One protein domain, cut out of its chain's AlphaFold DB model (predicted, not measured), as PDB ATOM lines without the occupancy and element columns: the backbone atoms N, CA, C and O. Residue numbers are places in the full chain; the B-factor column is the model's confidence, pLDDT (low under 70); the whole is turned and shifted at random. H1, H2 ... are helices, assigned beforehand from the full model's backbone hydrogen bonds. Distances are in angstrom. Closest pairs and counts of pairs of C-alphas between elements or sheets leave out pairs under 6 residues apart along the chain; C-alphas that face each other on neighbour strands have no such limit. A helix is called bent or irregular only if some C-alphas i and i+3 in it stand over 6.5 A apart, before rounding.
ATOM      1  N   ASN A   4     394.315 264.181 401.233       79.81
ATOM      2  CA  ASN A   4     393.659 265.020 402.243       79.81
ATOM      3  C   ASN A   4     393.249 266.414 401.731       79.81
ATOM      4  O   ASN A   4     392.642 267.195 402.463       79.81
ATOM      5  N   LYS A   5     393.613 266.759 400.493       84.12
ATOM      6  CA  LYS A   5     393.213 267.977 399.775       84.12
ATOM      7  C   LYS A   5     392.111 267.720 398.752       84.12
ATOM      8  O   LYS A   5     391.701 268.664 398.079       84.12
ATOM      9  N   PHE A   6     391.651 266.479 398.617       89.25
ATOM     10  CA  PHE A   6     390.545 266.155 397.728       89.25
ATOM     11  C   PHE A   6     389.256 266.718 398.314       89.25
ATOM     12  O   PHE A   6     389.080 266.786 399.532       89.25
ATOM     13  N   LYS A   7     388.379 267.176 397.422       87.00
ATOM     14  CA  LYS A   7     387.186 267.944 397.785       87.00
ATOM     15  C   LYS A   7     386.120 267.131 398.527       87.00
ATOM     16  O   LYS A   7     385.351 267.717 399.281       87.00
ATOM     17  N   ASP A   8     386.077 265.817 398.314       91.94
ATOM     18  CA  ASP A   8     385.115 264.908 398.930       91.94
ATOM     19  C   ASP A   8     385.682 263.484 399.050       91.94
ATOM     20  O   ASP A   8     386.716 263.150 398.465       91.94
ATOM     21  N   ASP A   9     385.014 262.663 399.859       93.94
ATOM     22  CA  ASP A   9     385.446 261.297 400.156       93.94
ATOM     23  C   ASP A   9     385.240 260.343 398.975       93.94
ATOM     24  O   ASP A   9     386.025 259.411 398.811       93.94
ATOM     25  N   LYS A  10     384.262 260.610 398.096       93.75
ATOM     26  CA  LYS A  10     384.032 259.777 396.911       93.75
ATOM     27  C   LYS A  10     385.187 259.900 395.923       93.75
ATOM     28  O   LYS A  10     385.650 258.902 395.386       93.75
ATOM     29  N   LEU A  11     385.712 261.108 395.734       94.44
ATOM     30  CA  LEU A  11     386.867 261.348 394.881       94.44
ATOM     31  C   LEU A  11     388.129 260.663 395.426       94.44
ATOM     32  O   LEU A  11     388.943 260.165 394.649       94.44
ATOM     33  N   LYS A  12     388.297 260.625 396.755       94.69
ATOM     34  CA  LYS A  12     389.398 259.882 397.391       94.69
ATOM     35  C   LYS A  12     389.253 258.385 397.150       94.69
ATOM     36  O   LYS A  12     390.217 257.759 396.732       94.69
ATOM     37  N   GLU A  13     388.066 257.832 397.389       95.44
ATOM     38  CA  GLU A  13     387.761 256.419 397.150       95.44
ATOM     39  C   GLU A  13     388.022 256.036 395.686       95.44
ATOM     40  O   GLU A  13     388.748 255.082 395.418       95.44
ATOM     41  N   ASN A  14     387.526 256.833 394.736       95.81
ATOM     42  CA  ASN A  14     387.762 256.614 393.311       95.81
ATOM     43  C   ASN A  14     389.259 256.640 392.963       95.81
ATOM     44  O   ASN A  14     389.730 255.822 392.173       95.81
ATOM     45  N   PHE A  15     390.030 257.548 393.568       95.62
ATOM     46  CA  PHE A  15     391.477 257.593 393.366       95.62
ATOM     47  C   PHE A  15     392.187 256.378 393.965       95.62
ATOM     48  O   PHE A  15     393.096 255.846 393.334       95.62
ATOM     49  N   ILE A  16     391.777 255.923 395.153       95.50
ATOM     50  CA  ILE A  16     392.312 254.709 395.785       95.50
ATOM     51  C   ILE A  16     392.103 253.506 394.856       95.50
ATOM     52  O   ILE A  16     393.057 252.771 394.602       95.50
ATOM     53  N   LYS A  17     390.897 253.347 394.294       96.00
ATOM     54  CA  LYS A  17     390.588 252.288 393.318       96.00
ATOM     55  C   LYS A  17     391.458 252.403 392.072       96.00
ATOM     56  O   LYS A  17     392.104 251.439 391.674       96.00
ATOM     57  N   LEU A  18     391.559 253.603 391.500       95.62
ATOM     58  CA  LEU A  18     392.401 253.846 390.329       95.62
ATOM     59  C   LEU A  18     393.877 253.505 390.598       95.62
ATOM     60  O   LEU A  18     394.531 252.880 389.764       95.62
ATOM     61  N   ALA A  19     394.402 253.889 391.762       93.69
ATOM     62  CA  ALA A  19     395.758 253.554 392.184       93.69
ATOM     63  C   ALA A  19     395.948 252.037 392.322       93.69
ATOM     64  O   ALA A  19     396.946 251.507 391.828       93.69
ATOM     65  N   GLY A  20     394.973 251.352 392.929       93.94
ATOM     66  CA  GLY A  20     394.927 249.895 393.045       93.94
ATOM     67  C   GLY A  20     394.954 249.196 391.688       93.94
ATOM     68  O   GLY A  20     395.773 248.308 391.486       93.94
ATOM     69  N   ILE A  21     394.157 249.659 390.724       93.88
ATOM     70  CA  ILE A  21     394.122 249.130 389.350       93.88
ATOM     71  C   ILE A  21     395.457 249.347 388.622       93.88
ATOM     72  O   ILE A  21     395.927 248.466 387.903       93.88
ATOM     73  N   ILE A  22     396.079 250.523 388.773       92.25
ATOM     74  CA  ILE A  22     397.331 250.850 388.068       92.25
ATOM     75  C   ILE A  22     398.517 250.051 388.619       92.25
ATOM     76  O   ILE A  22     399.373 249.631 387.839       92.25
ATOM     77  N   TYR A  23     398.589 249.874 389.941       88.62
ATOM     78  CA  TYR A  23     399.691 249.162 390.593       88.62
ATOM     79  C   TYR A  23     399.464 247.656 390.706       88.62
ATOM     80  O   TYR A  23     400.447 246.927 390.798       88.62
ATOM     81  N   ASP A  24     398.204 247.213 390.699       88.69
ATOM     82  CA  ASP A  24     397.804 245.829 390.975       88.69
ATOM     83  C   ASP A  24     398.441 245.310 392.283       88.69
ATOM     84  O   ASP A  24     399.039 244.237 392.344       88.69
ATOM     85  N   ASP A  25     398.398 246.143 393.332       87.31
ATOM     86  CA  ASP A  25     399.052 245.880 394.618       87.31
ATOM     87  C   ASP A  25     398.198 246.368 395.799       87.31
ATOM     88  O   ASP A  25     398.002 247.568 396.016       87.31
ATOM     89  N   SER A  26     397.743 245.422 396.621       88.88
ATOM     90  CA  SER A  26     396.983 245.689 397.851       88.88
ATOM     91  C   SER A  26     397.719 246.575 398.871       88.88
ATOM     92  O   SER A  26     397.072 247.320 399.602       88.88
ATOM     93  N   ASN A  27     399.060 246.581 398.894       90.62
ATOM     94  CA  ASN A  27     399.827 247.448 399.802       90.62
ATOM     95  C   ASN A  27     399.698 248.927 399.417       90.62
ATOM     96  O   ASN A  27     399.765 249.818 400.270       90.62
ATOM     97  N   ILE A  28     399.525 249.199 398.121       90.44
ATOM     98  CA  ILE A  28     399.266 250.546 397.617       90.44
ATOM     99  C   ILE A  28     397.882 250.982 398.086       90.44
ATOM    100  O   ILE A  28     397.764 252.043 398.693       90.44
ATOM    101  N   ILE A  29     396.868 250.130 397.911       94.00
ATOM    102  CA  ILE A  29     395.505 250.379 398.402       94.00
ATOM    103  C   ILE A  29     395.519 250.685 399.907       94.00
ATOM    104  O   ILE A  29     395.022 251.735 400.319       94.00
ATOM    105  N   GLU A  30     396.160 249.840 400.721       94.50
ATOM    106  CA  GLU A  30     396.284 250.044 402.171       94.50
ATOM    107  C   GLU A  30     396.949 251.387 402.512       94.50
ATOM    108  O   GLU A  30     396.451 252.138 403.355       94.50
ATOM    109  N   SER A  31     398.042 251.730 401.823       91.56
ATOM    110  CA  SER A  31     398.765 252.989 402.036       91.56
ATOM    111  C   SER A  31     397.889 254.209 401.741       91.56
ATOM    112  O   SER A  31     397.855 255.158 402.529       91.56
ATOM    113  N   TYR A  32     397.154 254.180 400.627       92.31
ATOM    114  CA  TYR A  32     396.268 255.272 400.235       92.31
ATOM    115  C   TYR A  32     395.037 255.377 401.153       92.31
ATOM    116  O   TYR A  32     394.653 256.493 401.512       92.31
ATOM    117  N   ILE A  33     394.461 254.255 401.608       93.75
ATOM    118  CA  ILE A  33     393.386 254.247 402.617       93.75
ATOM    119  C   ILE A  33     393.885 254.890 403.916       93.75
ATOM    120  O   ILE A  33     393.257 255.836 404.400       93.75
ATOM    121  N   CYS A  34     395.046 254.463 404.425       91.75
ATOM    122  CA  CYS A  34     395.643 255.018 405.643       91.75
ATOM    123  C   CYS A  34     395.865 256.535 405.551       91.75
ATOM    124  O   CYS A  34     395.614 257.256 406.518       91.75
ATOM    125  N   GLU A  35     396.320 257.039 404.401       89.56
ATOM    126  CA  GLU A  35     396.546 258.474 404.215       89.56
ATOM    127  C   GLU A  35     395.246 259.275 404.050       89.56
ATOM    128  O   GLU A  35     395.178 260.422 404.498       89.56
ATOM    129  N   SER A  36     394.225 258.690 403.419       90.38
ATOM    130  CA  SER A  36     392.962 259.365 403.082       90.38
ATOM    131  C   SER A  36     392.106 259.758 404.295       90.38
ATOM    132  O   SER A  36     391.224 260.619 404.178       90.38
ATOM    133  N   GLY A  37     392.337 259.098 405.438       88.50
ATOM    134  CA  GLY A  37     391.510 259.205 406.638       88.50
ATOM    135  C   GLY A  37     390.132 258.546 406.512       88.50
ATOM    136  O   GLY A  37     389.288 258.755 407.384       88.50
ATOM    137  N   LEU A  38     389.889 257.783 405.442       91.31
ATOM    138  CA  LEU A  38     388.658 257.023 405.254       91.31
ATOM    139  C   LEU A  38     388.689 255.712 406.045       91.31
ATOM    140  O   LEU A  38     389.745 255.131 406.286       91.31
ATOM    141  N   SER A  39     387.505 255.224 406.406       93.00
ATOM    142  CA  SER A  39     387.319 253.907 407.019       93.00
ATOM    143  C   SER A  39     386.826 252.913 405.965       93.00
ATOM    144  O   SER A  39     385.657 252.536 405.985       93.00
ATOM    145  N   LEU A  40     387.704 252.544 405.030       93.88
ATOM    146  CA  LEU A  40     387.442 251.565 403.965       93.88
ATOM    147  C   LEU A  40     388.090 250.212 404.301       93.88
ATOM    148  O   LEU A  40     389.147 250.183 404.934       93.88
ATOM    149  N   ASP A  41     387.481 249.109 403.861       95.69
ATOM    150  CA  ASP A  41     388.076 247.772 403.968       95.69
ATOM    151  C   ASP A  41     389.025 247.515 402.786       95.69
ATOM    152  O   ASP A  41     388.657 247.664 401.623       95.69
ATOM    153  N   VAL A  42     390.275 247.147 403.085       95.38
ATOM    154  CA  VAL A  42     391.307 246.923 402.059       95.38
ATOM    155  C   VAL A  42     390.934 245.763 401.135       95.38
ATOM    156  O   VAL A  42     391.214 245.843 399.939       95.38
ATOM    157  N   ASN A  43     390.320 244.699 401.660       95.81
ATOM    158  CA  ASN A  43     389.954 243.531 400.860       95.81
ATOM    159  C   ASN A  43     388.781 243.866 399.945       95.81
ATOM    160  O   ASN A  43     388.856 243.557 398.767       95.81
ATOM    161  N   GLU A  44     387.766 244.570 400.454       96.62
ATOM    162  CA  GLU A  44     386.625 245.019 399.642       96.62
ATOM    163  C   GLU A  44     387.090 245.873 398.455       96.62
ATOM    164  O   GLU A  44     386.767 245.578 397.309       96.62
ATOM    165  N   ILE A  45     387.943 246.873 398.702       97.06
ATOM    166  CA  ILE A  45     388.490 247.716 397.630       97.06
ATOM    167  C   ILE A  45     389.392 246.915 396.680       97.06
ATOM    168  O   ILE A  45     389.411 247.182 395.478       97.06
ATOM    169  N   SER A  46     390.156 245.947 397.196       95.94
ATOM    170  CA  SER A  46     391.003 245.089 396.360       95.94
ATOM    171  C   SER A  46     390.167 244.198 395.445       95.94
ATOM    172  O   SER A  46     390.493 244.098 394.265       95.94
ATOM    173  N   ASP A  47     389.090 243.604 395.959       96.25
ATOM    174  CA  ASP A  47     388.166 242.767 395.192       96.25
ATOM    175  C   ASP A  47     387.501 243.591 394.078       96.25
ATOM    176  O   ASP A  47     387.555 243.197 392.916       96.25
ATOM    177  N   GLU A  48     387.014 244.797 394.384       96.75
ATOM    178  CA  GLU A  48     386.457 245.709 393.375       96.75
ATOM    179  C   GLU A  48     387.482 246.096 392.293       96.75
ATOM    180  O   GLU A  48     387.154 246.181 391.108       96.75
ATOM    181  N   CYS A  49     388.748 246.311 392.670       96.12
ATOM    182  CA  CYS A  49     389.808 246.562 391.692       96.12
ATOM    183  C   CYS A  49     390.033 245.342 390.788       96.12
ATOM    184  O   CYS A  49     390.246 245.515 389.588       96.12
ATOM    185  N   GLN A  50     389.998 244.125 391.341       95.25
ATOM    186  CA  GLN A  50     390.155 242.892 390.566       95.25
ATOM    187  C   GLN A  50     388.975 242.647 389.626       95.25
ATOM    188  O   GLN A  50     389.197 242.225 388.491       95.25
ATOM    189  N   ASP A  51     387.755 242.977 390.049       95.56
ATOM    190  CA  ASP A  51     386.570 242.912 389.196       95.56
ATOM    191  C   ASP A  51     386.745 243.810 387.965       95.56
ATOM    192  O   ASP A  51     386.627 243.327 386.838       95.56
ATOM    193  N   ILE A  52     387.172 245.066 388.145       95.00
ATOM    194  CA  ILE A  52     387.464 245.973 387.020       95.00
ATOM    195  C   ILE A  52     388.626 245.437 386.168       95.00
ATOM    196  O   ILE A  52     388.553 245.415 384.941       95.00
ATOM    197  N   LEU A  53     389.712 244.959 386.784       92.56
ATOM    198  CA  LEU A  53     390.859 244.396 386.060       92.56
ATOM    199  C   LEU A  53     390.493 243.152 385.234       92.56
ATOM    200  O   LEU A  53     391.149 242.892 384.219       92.56
ATOM    201  N   SER A  54     389.465 242.400 385.634       94.06
ATOM    202  CA  SER A  54     388.970 241.230 384.903       94.06
ATOM    203  C   SER A  54     388.313 241.595 383.567       94.06
ATOM    204  O   SER A  54     388.308 240.778 382.645       94.06
ATOM    205  N   LEU A  55     387.860 242.845 383.418       94.12
ATOM    206  CA  LEU A  55     387.234 243.370 382.204       94.12
ATOM    207  C   LEU A  55     388.243 243.744 381.113       94.12
ATOM    208  O   LEU A  55     387.839 244.148 380.034       94.12
ATOM    209  N   LYS A  56     389.559 243.598 381.326       87.44
ATOM    210  CA  LYS A  56     390.597 244.006 380.350       87.44
ATOM    211  C   LYS A  56     390.417 243.448 378.931       87.44
ATOM    212  O   LYS A  56     390.917 244.059 377.984       87.44
ATOM    213  N   ASP A  57     389.762 242.296 378.794       89.81
ATOM    214  CA  ASP A  57     389.459 241.682 377.498       89.81
ATOM    215  C   ASP A  57     388.233 242.323 376.807       89.81
ATOM    216  O   ASP A  57     388.155 242.300 375.576       89.81
ATOM    217  N   ASP A  58     387.325 242.945 377.569       92.56
ATOM    218  CA  ASP A  58     386.248 243.814 377.082       92.56
ATOM    219  C   ASP A  58     386.663 245.286 377.214       92.56
ATOM    220  O   ASP A  58     386.450 245.971 378.214       92.56
ATOM    221  N   LYS A  59     387.323 245.774 376.164       87.62
ATOM    222  CA  LYS A  59     387.927 247.108 376.149       87.62
ATOM    223  C   LYS A  59     386.917 248.232 376.398       87.62
ATOM    224  O   LYS A  59     387.319 249.246 376.959       87.62
ATOM    225  N   ASP A  60     385.675 248.076 375.947       90.69
ATOM    226  CA  ASP A  60     384.668 249.129 376.066       90.69
ATOM    227  C   ASP A  60     384.161 249.192 377.516       90.69
ATOM    228  O   ASP A  60     384.188 250.263 378.118       90.69
ATOM    229  N   GLU A  61     383.835 248.042 378.117       93.62
ATOM    230  CA  GLU A  61     383.400 247.968 379.522       93.62
ATOM    231  C   GLU A  61     384.518 248.397 380.489       93.62
ATOM    232  O   GLU A  61     384.292 249.177 381.415       93.62
ATOM    233  N   PHE A  62     385.759 247.972 380.232       93.00
ATOM    234  CA  PHE A  62     386.913 248.402 381.024       93.00
ATOM    235  C   PHE A  62     387.155 249.913 380.933       93.00
ATOM    236  O   PHE A  62     387.499 250.548 381.930       93.00
ATOM    237  N   GLU A  63     387.016 250.508 379.744       90.81
ATOM    238  CA  GLU A  63     387.174 251.956 379.588       90.81
ATOM    239  C   GLU A  63     386.068 252.732 380.308       90.81
ATOM    240  O   GLU A  63     386.382 253.750 380.929       90.81
ATOM    241  N   ASP A  64     384.824 252.251 380.279       94.00
ATOM    242  CA  ASP A  64     383.696 252.876 380.976       94.00
ATOM    243  C   ASP A  64     383.903 252.879 382.502       94.00
ATOM    244  O   ASP A  64     383.831 253.943 383.122       94.00
ATOM    245  N   GLU A  65     384.304 251.750 383.097       96.25
ATOM    246  CA  GLU A  65     384.629 251.669 384.533       96.25
ATOM    247  C   GLU A  65     385.768 252.622 384.926       96.25
ATOM    248  O   GLU A  65     385.711 253.331 385.935       96.25
ATOM    249  N   ILE A  66     386.816 252.713 384.098       94.75
ATOM    250  CA  ILE A  66     387.901 253.672 384.334       94.75
ATOM    251  C   ILE A  66     387.376 255.109 384.259       94.75
ATOM    252  O   ILE A  66     387.756 255.928 385.097       94.75
ATOM    253  N   LEU A  67     386.521 255.444 383.291       93.00
ATOM    254  CA  LEU A  67     385.958 256.790 383.143       93.00
ATOM    255  C   LEU A  67     385.071 257.190 384.326       93.00
ATOM    256  O   LEU A  67     385.127 258.358 384.740       93.00
ATOM    257  N   ASP A  68     384.331 256.243 384.896       95.50
ATOM    258  CA  ASP A  68     383.519 256.441 386.096       95.50
ATOM    259  C   ASP A  68     384.389 256.767 387.318       95.50
ATOM    260  O   ASP A  68     384.085 257.685 388.088       95.50
ATOM    261  N   LEU A  69     385.562 256.139 387.452       96.31
ATOM    262  CA  LEU A  69     386.529 256.519 388.492       96.31
ATOM    263  C   LEU A  69     387.070 257.945 388.303       96.31
ATOM    264  O   LEU A  69     387.409 258.619 389.279       96.31
ATOM    265  N   LEU A  70     387.125 258.447 387.067       95.00
ATOM    266  CA  LEU A  70     387.528 259.826 386.778       95.00
ATOM    267  C   LEU A  70     386.373 260.822 386.943       95.00
ATOM    268  O   LEU A  70     386.557 262.020 386.680       95.00
ATOM    269  N   GLU A  71     385.162 260.383 387.301       92.75
ATOM    270  CA  GLU A  71     384.028 261.276 387.506       92.75
ATOM    271  C   GLU A  71     384.371 262.354 388.541       92.75
ATOM    272  O   GLU A  71     384.969 262.097 389.582       92.75
ATOM    273  N   ASN A  72     384.036 263.607 388.225       91.38
ATOM    274  CA  ASN A  72     384.308 264.756 389.087       91.38
ATOM    275  C   ASN A  72     385.793 265.009 389.419       91.38
ATOM    276  O   ASN A  72     386.054 265.851 390.285       91.38
ATOM    277  N   ALA A  73     386.742 264.365 388.726       94.06
ATOM    278  CA  ALA A  73     388.169 264.630 388.875       94.06
ATOM    279  C   ALA A  73     388.480 266.127 388.751       94.06
ATOM    280  O   ALA A  73     387.964 266.822 387.874       94.06
ATOM    281  N   ASP A  74     389.315 266.619 389.665       92.81
ATOM    282  CA  ASP A  74     389.779 268.000 389.704       92.81
ATOM    283  C   ASP A  74     391.300 268.078 389.498       92.81
ATOM    284  O   ASP A  74     391.982 267.088 389.215       92.81
ATOM    285  N   ILE A  75     391.851 269.283 389.623       92.31
ATOM    286  CA  ILE A  75     393.283 269.496 389.423       92.31
ATOM    287  C   ILE A  75     394.149 268.779 390.469       92.31
ATOM    288  O   ILE A  75     395.262 268.372 390.145       92.31
ATOM    289  N   ASN A  76     393.658 268.595 391.700       92.06
ATOM    290  CA  ASN A  76     394.401 267.897 392.748       92.06
ATOM    291  C   ASN A  76     394.446 266.396 392.453       92.06
ATOM    292  O   ASN A  76     395.507 265.791 392.594       92.06
ATOM    293  N   PHE A  77     393.335 265.831 391.969       94.19
ATOM    294  CA  PHE A  77     393.292 264.459 391.457       94.19
ATOM    295  C   PHE A  77     394.320 264.258 390.343       94.19
ATOM    296  O   PHE A  77     395.121 263.328 390.398       94.19
ATOM    297  N   TYR A  78     394.346 265.154 389.352       94.62
ATOM    298  CA  TYR A  78     395.294 265.054 388.243       94.62
ATOM    299  C   TYR A  78     396.755 265.169 388.700       94.62
ATOM    300  O   TYR A  78     397.595 264.402 388.240       94.62
ATOM    301  N   ILE A  79     397.073 266.072 389.632       91.88
ATOM    302  CA  ILE A  79     398.429 266.199 390.188       91.88
ATOM    303  C   ILE A  79     398.858 264.915 390.907       91.88
ATOM    304  O   ILE A  79     399.984 264.453 390.707       91.88
ATOM    305  N   GLU A  80     397.977 264.328 391.717       90.81
ATOM    306  CA  GLU A  80     398.266 263.071 392.413       90.81
ATOM    307  C   GLU A  80     398.436 261.913 391.422       90.81
ATOM    308  O   GLU A  80     399.382 261.130 391.513       90.81
ATOM    309  N   PHE A  81     397.591 261.865 390.394       93.31
ATOM    310  CA  PHE A  81     397.705 260.897 389.309       93.31
ATOM    311  C   PHE A  81     399.045 261.028 388.569       93.31
ATOM    312  O   PHE A  81     399.717 260.027 388.325       93.31
ATOM    313  N   LEU A  82     399.502 262.250 388.269       92.88
ATOM    314  CA  LEU A  82     400.815 262.469 387.654       92.88
ATOM    315  C   LEU A  82     401.964 261.949 388.526       92.88
ATOM    316  O   LEU A  82     402.934 261.403 387.997       92.88
ATOM    317  N   MET A  83     401.883 262.108 389.850       87.38
ATOM    318  CA  MET A  83     402.885 261.557 390.771       87.38
ATOM    319  C   MET A  83     402.936 260.030 390.702       87.38
ATOM    320  O   MET A  83     404.023 259.451 390.682       87.38
ATOM    321  N   LEU A  84     401.767 259.401 390.601       87.06
ATOM    322  CA  LEU A  84     401.594 257.957 390.529       87.06
ATOM    323  C   LEU A  84     402.192 257.374 389.233       87.06
ATOM    324  O   LEU A  84     403.034 256.476 389.272       87.06
ATOM    325  N   ILE A  85     401.837 257.927 388.072       87.62
ATOM    326  CA  ILE A  85     402.218 257.343 386.773       87.62
ATOM    327  C   ILE A  85     403.677 257.590 386.375       87.62
ATOM    328  O   ILE A  85     404.217 256.872 385.538       87.62
ATOM    329  N   ASN A  86     404.346 258.578 386.978       81.12
ATOM    330  CA  ASN A  86     405.774 258.810 386.735       81.12
ATOM    331  C   ASN A  86     406.654 257.661 387.250       81.12
ATOM    332  O   ASN A  86     407.794 257.514 386.807       81.12
ATOM    333  N   LEU A  87     406.141 256.849 388.176       73.69
ATOM    334  CA  LEU A  87     406.821 255.655 388.670       73.69
ATOM    335  C   LEU A  87     406.482 254.411 387.834       73.69
ATOM    336  O   LEU A  87     407.317 253.513 387.737       73.69
ATOM    337  N   ILE A  88     405.295 254.369 387.216       79.25
ATOM    338  CA  ILE A  88     404.789 253.224 386.440       79.25
ATOM    339  C   ILE A  88     404.132 253.699 385.129       79.25
ATOM    340  O   ILE A  88     402.908 253.661 384.983       79.25
ATOM    341  N   PRO A  89     404.921 254.162 384.145       81.38
ATOM    342  CA  PRO A  89     404.377 254.571 382.859       81.38
ATOM    343  C   PRO A  89     403.895 253.354 382.059       81.38
ATOM    344  O   PRO A  89     404.587 252.343 381.934       81.38
ATOM    345  N   SER A  90     402.711 253.464 381.465       87.06
ATOM    346  CA  SER A  90     402.068 252.413 380.675       87.06
ATOM    347  C   SER A  90     401.153 253.018 379.607       87.06
ATOM    348  O   SER A  90     400.887 254.219 379.597       87.06
ATOM    349  N   LYS A  91     400.651 252.192 378.680       87.50
ATOM    350  CA  LYS A  91     399.653 252.653 377.702       87.50
ATOM    351  C   LYS A  91     398.384 253.155 378.407       87.50
ATOM    352  O   LYS A  91     397.962 254.273 378.150       87.50
ATOM    353  N   LEU A  92     397.869 252.371 379.357       87.44
ATOM    354  CA  LEU A  92     396.685 252.707 380.150       87.44
ATOM    355  C   LEU A  92     396.832 254.057 380.868       87.44
ATOM    356  O   LEU A  92     395.949 254.904 380.798       87.44
ATOM    357  N   THR A  93     397.971 254.287 381.521       92.12
ATOM    358  CA  THR A  93     398.207 255.543 382.245       92.12
ATOM    359  C   THR A  93     398.317 256.750 381.312       92.12
ATOM    360  O   THR A  93     397.839 257.824 381.664       92.12
ATOM    361  N   ASN A  94     398.867 256.591 380.104       92.19
ATOM    362  CA  ASN A  94     398.870 257.656 379.092       92.19
ATOM    363  C   ASN A  94     397.462 257.967 378.559       92.19
ATOM    364  O   ASN A  94     397.136 259.137 378.338       92.19
ATOM    365  N   ASP A  95     396.628 256.943 378.386       91.88
ATOM    366  CA  ASP A  95     395.246 257.108 377.934       91.88
ATOM    367  C   ASP A  95     394.424 257.852 379.007       91.88
ATOM    368  O   ASP A  95     393.825 258.889 378.715       91.88
ATOM    369  N   ILE A  96     394.504 257.428 380.276       94.44
ATOM    370  CA  ILE A  96     393.866 258.117 381.419       94.44
ATOM    371  C   ILE A  96     394.352 259.566 381.540       94.44
ATOM    372  O   ILE A  96     393.547 260.482 381.720       94.44
ATOM    373  N   LYS A  97     395.665 259.794 381.411       95.38
ATOM    374  CA  LYS A  97     396.258 261.136 381.455       95.38
ATOM    375  C   LYS A  97     395.620 262.062 380.423       95.38
ATOM    376  O   LYS A  97     395.200 263.161 380.777       95.38
ATOM    377  N   SER A  98     395.522 261.600 379.178       94.44
ATOM    378  CA  SER A  98     394.956 262.378 378.073       94.44
ATOM    379  C   SER A  98     393.483 262.716 378.330       94.44
ATOM    380  O   SER A  98     393.064 263.855 378.131       94.44
ATOM    381  N   ARG A  99     392.706 261.755 378.856       93.81
ATOM    382  CA  ARG A  99     391.300 261.969 379.244       93.81
ATOM    383  C   ARG A  99     391.151 263.007 380.357       93.81
ATOM    384  O   ARG A  99     390.253 263.843 380.295       93.81
ATOM    385  N   LEU A 100     392.021 262.975 381.368       95.69
ATOM    386  CA  LEU A 100     392.019 263.967 382.448       95.69
ATOM    387  C   LEU A 100     392.371 265.369 381.937       95.69
ATOM    388  O   LEU A 100     391.717 266.334 382.328       95.69
ATOM    389  N   GLU A 101     393.366 265.490 381.059       95.81
ATOM    390  CA  GLU A 101     393.765 266.767 380.450       95.81
ATOM    391  C   GLU A 101     392.624 267.395 379.638       95.81
ATOM    392  O   GLU A 101     392.354 268.591 379.785       95.81
ATOM    393  N   GLU A 102     391.908 266.576 378.860       94.19
ATOM    394  CA  GLU A 102     390.714 266.977 378.111       94.19
ATOM    395  C   GLU A 102     389.572 267.394 379.053       94.19
ATOM    396  O   GLU A 102     389.043 268.502 378.940       94.19
ATOM    397  N   LYS A 103     389.227 266.550 380.034       93.50
ATOM    398  CA  LYS A 103     388.126 266.788 380.982       93.50
ATOM    399  C   LYS A 103     388.325 268.049 381.819       93.50
ATOM    400  O   LYS A 103     387.371 268.777 382.090       93.50
ATOM    401  N   LEU A 104     389.563 268.312 382.229       95.06
ATOM    402  CA  LEU A 104     389.933 269.490 383.011       95.06
ATOM    403  C   LEU A 104     390.149 270.739 382.147       95.06
ATOM    404  O   LEU A 104     390.374 271.819 382.702       95.06
ATOM    405  N   ASN A 105     390.080 270.607 380.816       95.62
ATOM    406  CA  ASN A 105     390.304 271.681 379.853       95.62
ATOM    407  C   ASN A 105     391.617 272.439 380.139       95.62
ATOM    408  O   ASN A 105     391.646 273.667 380.289       95.62
ATOM    409  N   LEU A 106     392.706 271.683 380.321       94.88
ATOM    410  CA  LEU A 106     394.015 272.248 380.639       94.88
ATOM    411  C   LEU A 106     394.671 272.823 379.383       94.88
ATOM    412  O   LEU A 106     394.646 272.218 378.318       94.88
ATOM    413  N   SER A 107     395.306 273.988 379.514       96.25
ATOM    414  CA  SER A 107     396.161 274.523 378.454       96.25
ATOM    415  C   SER A 107     397.484 273.758 378.377       96.25
ATOM    416  O   SER A 107     397.979 273.285 379.402       96.25
ATOM    417  N   ASP A 108     398.115 273.739 377.200       96.25
ATOM    418  CA  ASP A 108     399.443 273.135 376.992       96.25
ATOM    419  C   ASP A 108     400.482 273.630 378.007       96.25
ATOM    420  O   ASP A 108     401.285 272.856 378.527       96.25
ATOM    421  N   GLU A 109     400.435 274.924 378.345       96.75
ATOM    422  CA  GLU A 109     401.298 275.514 379.369       96.75
ATOM    423  C   GLU A 109     401.076 274.858 380.738       96.75
ATOM    424  O   GLU A 109     402.037 274.437 381.379       96.75
ATOM    425  N   LYS A 110     399.817 274.703 381.171       95.25
ATOM    426  CA  LYS A 110     399.492 274.042 382.442       95.25
ATOM    427  C   LYS A 110     399.905 272.575 382.429       95.25
ATOM    428  O   LYS A 110     400.502 272.118 383.400       95.25
ATOM    429  N   ILE A 111     399.621 271.859 381.341       95.94
ATOM    430  CA  ILE A 111     400.022 270.459 381.161       95.94
ATOM    431  C   ILE A 111     401.539 270.340 381.323       95.94
ATOM    432  O   ILE A 111     402.019 269.534 382.121       95.94
ATOM    433  N   MET A 112     402.308 271.178 380.628       95.75
ATOM    434  CA  MET A 112     403.767 271.182 380.707       95.75
ATOM    435  C   MET A 112     404.266 271.496 382.125       95.75
ATOM    436  O   MET A 112     405.128 270.784 382.642       95.75
ATOM    437  N   THR A 113     403.728 272.531 382.778       96.00
ATOM    438  CA  THR A 113     404.128 272.916 384.139       96.00
ATOM    439  C   THR A 113     403.886 271.793 385.145       96.00
ATOM    440  O   THR A 113     404.783 271.475 385.927       96.00
ATOM    441  N   LEU A 114     402.704 271.173 385.120       94.44
ATOM    442  CA  LEU A 114     402.332 270.124 386.072       94.44
ATOM    443  C   LEU A 114     403.121 268.833 385.835       94.44
ATOM    444  O   LEU A 114     403.617 268.237 386.791       94.44
ATOM    445  N   ASN A 115     403.329 268.451 384.572       91.75
ATOM    446  CA  ASN A 115     404.171 267.306 384.228       91.75
ATOM    447  C   ASN A 115     405.619 267.500 384.689       91.75
ATOM    448  O   ASN A 115     406.180 266.620 385.338       91.75
ATOM    449  N   ASN A 116     406.213 268.666 384.414       92.12
ATOM    450  CA  ASN A 116     407.574 268.972 384.859       92.12
ATOM    451  C   ASN A 116     407.686 268.958 386.387       92.12
ATOM    452  O   ASN A 116     408.665 268.448 386.931       92.12
ATOM    453  N   TRP A 117     406.684 269.494 387.087       92.12
ATOM    454  CA  TRP A 117     406.635 269.450 388.544       92.12
ATOM    455  C   TRP A 117     406.603 268.006 389.068       92.12
ATOM    456  O   TRP A 117     407.406 267.662 389.940       92.12
ATOM    457  N   ALA A 118     405.749 267.149 388.503       90.00
ATOM    458  CA  ALA A 118     405.625 265.754 388.918       90.00
ATOM    459  C   ALA A 118     406.910 264.951 388.641       90.00
ATOM    460  O   ALA A 118     407.414 264.270 389.533       90.00
ATOM    461  N   ILE A 119     407.514 265.117 387.456       88.00
ATOM    462  CA  ILE A 119     408.792 264.480 387.083       88.00
ATOM    463  C   ILE A 119     409.913 264.890 388.044       88.00
ATOM    464  O   ILE A 119     410.642 264.039 388.559       88.00
ATOM    465  N   ASN A 120     410.055 266.191 388.311       88.31
ATOM    466  CA  ASN A 120     411.091 266.693 389.212       88.31
ATOM    467  C   ASN A 120     410.892 266.161 390.634       88.31
ATOM    468  O   ASN A 120     411.848 265.713 391.266       88.31
ATOM    469  N   THR A 121     409.651 266.150 391.118       86.81
ATOM    470  CA  THR A 121     409.318 265.642 392.454       86.81
ATOM    471  C   THR A 121     409.629 264.149 392.565       86.81
ATOM    472  O   THR A 121     410.344 263.746 393.484       86.81
ATOM    473  N   ALA A 122     409.201 263.335 391.596       82.00
ATOM    474  CA  ALA A 122     409.511 261.906 391.552       82.00
ATOM    475  C   ALA A 122     411.029 261.644 391.492       82.00
ATOM    476  O   ALA A 122     411.548 260.781 392.202       82.00
ATOM    477  N   SER A 123     411.771 262.433 390.707       84.81
ATOM    478  CA  SER A 123     413.237 262.364 390.633       84.81
ATOM    479  C   SER A 123     413.901 262.661 391.983       84.81
ATOM    480  O   SER A 123     414.778 261.915 392.429       84.81
ATOM    481  N   HIS A 124     413.458 263.710 392.683       85.06
ATOM    482  CA  HIS A 124     413.967 264.047 394.013       85.06
ATOM    483  C   HIS A 124     413.681 262.951 395.045       85.06
ATOM    484  O   HIS A 124     414.587 262.597 395.803       85.06
ATOM    485  N   ILE A 125     412.475 262.373 395.037       81.12
ATOM    486  CA  ILE A 125     412.111 261.243 395.906       81.12
ATOM    487  C   ILE A 125     413.032 260.046 395.632       81.12
ATOM    488  O   ILE A 125     413.658 259.526 396.554       81.12
ATOM    489  N   ASN A 126     413.197 259.662 394.364       78.75
ATOM    490  CA  ASN A 126     414.061 258.545 393.978       78.75
ATOM    491  C   ASN A 126     415.524 258.754 394.398       78.75
ATOM    492  O   ASN A 126     416.185 257.820 394.858       78.75
ATOM    493  N   ASN A 127     416.043 259.977 394.274       85.00
ATOM    494  CA  ASN A 127     417.397 260.302 394.722       85.00
ATOM    495  C   ASN A 127     417.534 260.233 396.248       85.00
ATOM    496  O   ASN A 127     418.525 259.695 396.742       85.00
ATOM    497  N   ALA A 128     416.539 260.716 396.997       82.19
ATOM    498  CA  ALA A 128     416.531 260.616 398.453       82.19
ATOM    499  C   ALA A 128     416.538 259.152 398.920       82.19
ATOM    500  O   ALA A 128     417.335 258.788 399.786       82.19
ATOM    501  N   VAL A 129     415.722 258.294 398.293       81.88
ATOM    502  CA  VAL A 129     415.697 256.850 398.574       81.88
ATOM    503  C   VAL A 129     417.076 256.233 398.342       81.88
ATOM    504  O   VAL A 129     417.595 255.572 399.236       81.88
ATOM    505  N   LYS A 130     417.723 256.504 397.198       82.88
ATOM    506  CA  LYS A 130     419.074 255.990 396.897       82.88
ATOM    507  C   LYS A 130     420.107 256.380 397.956       82.88
ATOM    508  O   LYS A 130     420.889 255.530 398.377       82.88
ATOM    509  N   ILE A 131     420.098 257.640 398.395       84.31
ATOM    510  CA  ILE A 131     421.011 258.128 399.437       84.31
ATOM    511  C   ILE A 131     420.775 257.361 400.741       84.31
ATOM    512  O   ILE A 131     421.722 256.825 401.311       84.31
ATOM    513  N   ILE A 132     419.523 257.245 401.191       82.38
ATOM    514  CA  ILE A 132     419.181 256.537 402.434       82.38
ATOM    515  C   ILE A 132     419.622 255.069 402.372       82.38
ATOM    516  O   ILE A 132     420.204 254.565 403.333       82.38
ATOM    517  N   SER A 133     419.388 254.397 401.243       82.06
ATOM    518  CA  SER A 133     419.808 253.009 401.030       82.06
ATOM    519  C   SER A 133     421.324 252.845 401.123       82.06
ATOM    520  O   SER A 133     421.787 251.896 401.744       82.06
ATOM    521  N   SER A 134     422.090 253.790 400.566       81.31
ATOM    522  CA  SER A 134     423.562 253.757 400.575       81.31
ATOM    523  C   SER A 134     424.203 254.005 401.944       81.31
ATOM    524  O   SER A 134     425.368 253.687 402.137       81.31
ATOM    525  N   VAL A 135     423.459 254.584 402.892       78.12
ATOM    526  CA  VAL A 135     423.925 254.822 404.272       78.12
ATOM    527  C   VAL A 135     423.609 253.631 405.185       78.12
ATOM    528  O   VAL A 135     424.234 253.470 406.230       78.12
ATOM    529  N   LYS A 136     422.626 252.801 404.816       65.06
ATOM    530  CA  LYS A 136     422.227 251.602 405.571       65.06
ATOM    531  C   LYS A 136     422.998 250.335 405.171       65.06
ATOM    532  O   LYS A 136     422.889 249.341 405.886       65.06
ATOM    533  N   SER A 137     423.714 250.366 404.048       51.53
ATOM    534  CA  SER A 137     424.634 249.324 403.565       51.53
ATOM    535  C   SER A 137     426.044 249.525 404.102       51.53
ATOM    536  O   SER A 137     426.665 248.521 404.504       51.53
TER     537      SER A 137
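This is residues 4 to 137 of the 137 residues of an uncharacterized protein of Campylobacter ureolyticus (UniProt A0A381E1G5). Five shorter helices, H2 to H6, stand round H1 in a compact body, and the long helix H7 runs past one side of it, packing on H5. Residues 127 to 137, of which 127 to 136 belong to H7, stick out from the body as an arm. H1 with H2, H3 with H4, and H5 with H6 form three helical hairpins, and the packing is part aligned, part crossed. The printed part has 134 residues with seven named helices, H1 to H7 in order, and no named strand; its class is all helix. It is compact, with a radius of gyration of the C-alphas of 15.6 A and spans of 46 by 38 by 31 A.

H1, residues 9 to 23, is the hub, touching four helices. It forms a hairpin with H2, residues 26 to 36, at a shallow tilt of 25 degrees, opposite ways; their closest C-alphas, of Gly 20 and Ile 29, are 5.4 A apart. With residues 17 to 21 alone H1 touches H3, residues 42 to 57, at a steep tilt of 58 degrees; the closest C-alphas are those of Ile 21 and Cys 49, 5.5 A. H3 forms a hairpin with H4, residues 59 to 69, at a shallow tilt of 34 degrees, only just short of steep; the closest C-alphas are those of Leu 55 and Phe 62, 5.2 A. H4 touches H1 too, the closest C-alphas being those of Asn 14 and Leu 69, 5.0 A. H1 and H5, residues 75 to 85, only just touch, with 3 pairs of C-alphas within 8 A, the closest being Phe 15 and Phe 77 at 7.4 A. H5 forms a hairpin with H6, residues 91 to 103, at a shallow tilt of 13 degrees; the closest C-alphas, of Ile 85 and Thr 93, are 6.3 A apart. H7, residues 108 to 136, touches H5 with residues 114 to 122 alone, at a steep tilt of 47 degrees; the closest C-alphas are those of Met 83 and Ala 118, 5.3 A. H7 is apart from H1, H2, H3 and H4. Each O i to N i+4 pair is within hydrogen-bond range in H1, H2, H4, H5, H6 and H7, and 9 of 12 are in H3.

H1 begins at C-alpha 9, (385.446, 261.297, 400.156), and measures 21.0 A from first to last C-alpha. H3 measures 25.2 A and is irregular: C-alphas 54 and 57 are 7.4 A apart. H7, the longest helix, runs 42.4 A from C-alpha 108, (399.443, 273.135, 376.992), to C-alpha 136, (422.227, 251.602, 405.571).

The two C-alphas farthest apart, of Asp 60 and Val 135, are 48.7 A apart. Without residues 127 to 137, which stand free, the body spans 39 by 32 by 28 A. The printed part has no cut, and the six links between helices are tight. The mean pLDDT of the printed part is 90.7; residues 136 to 137 are under 70.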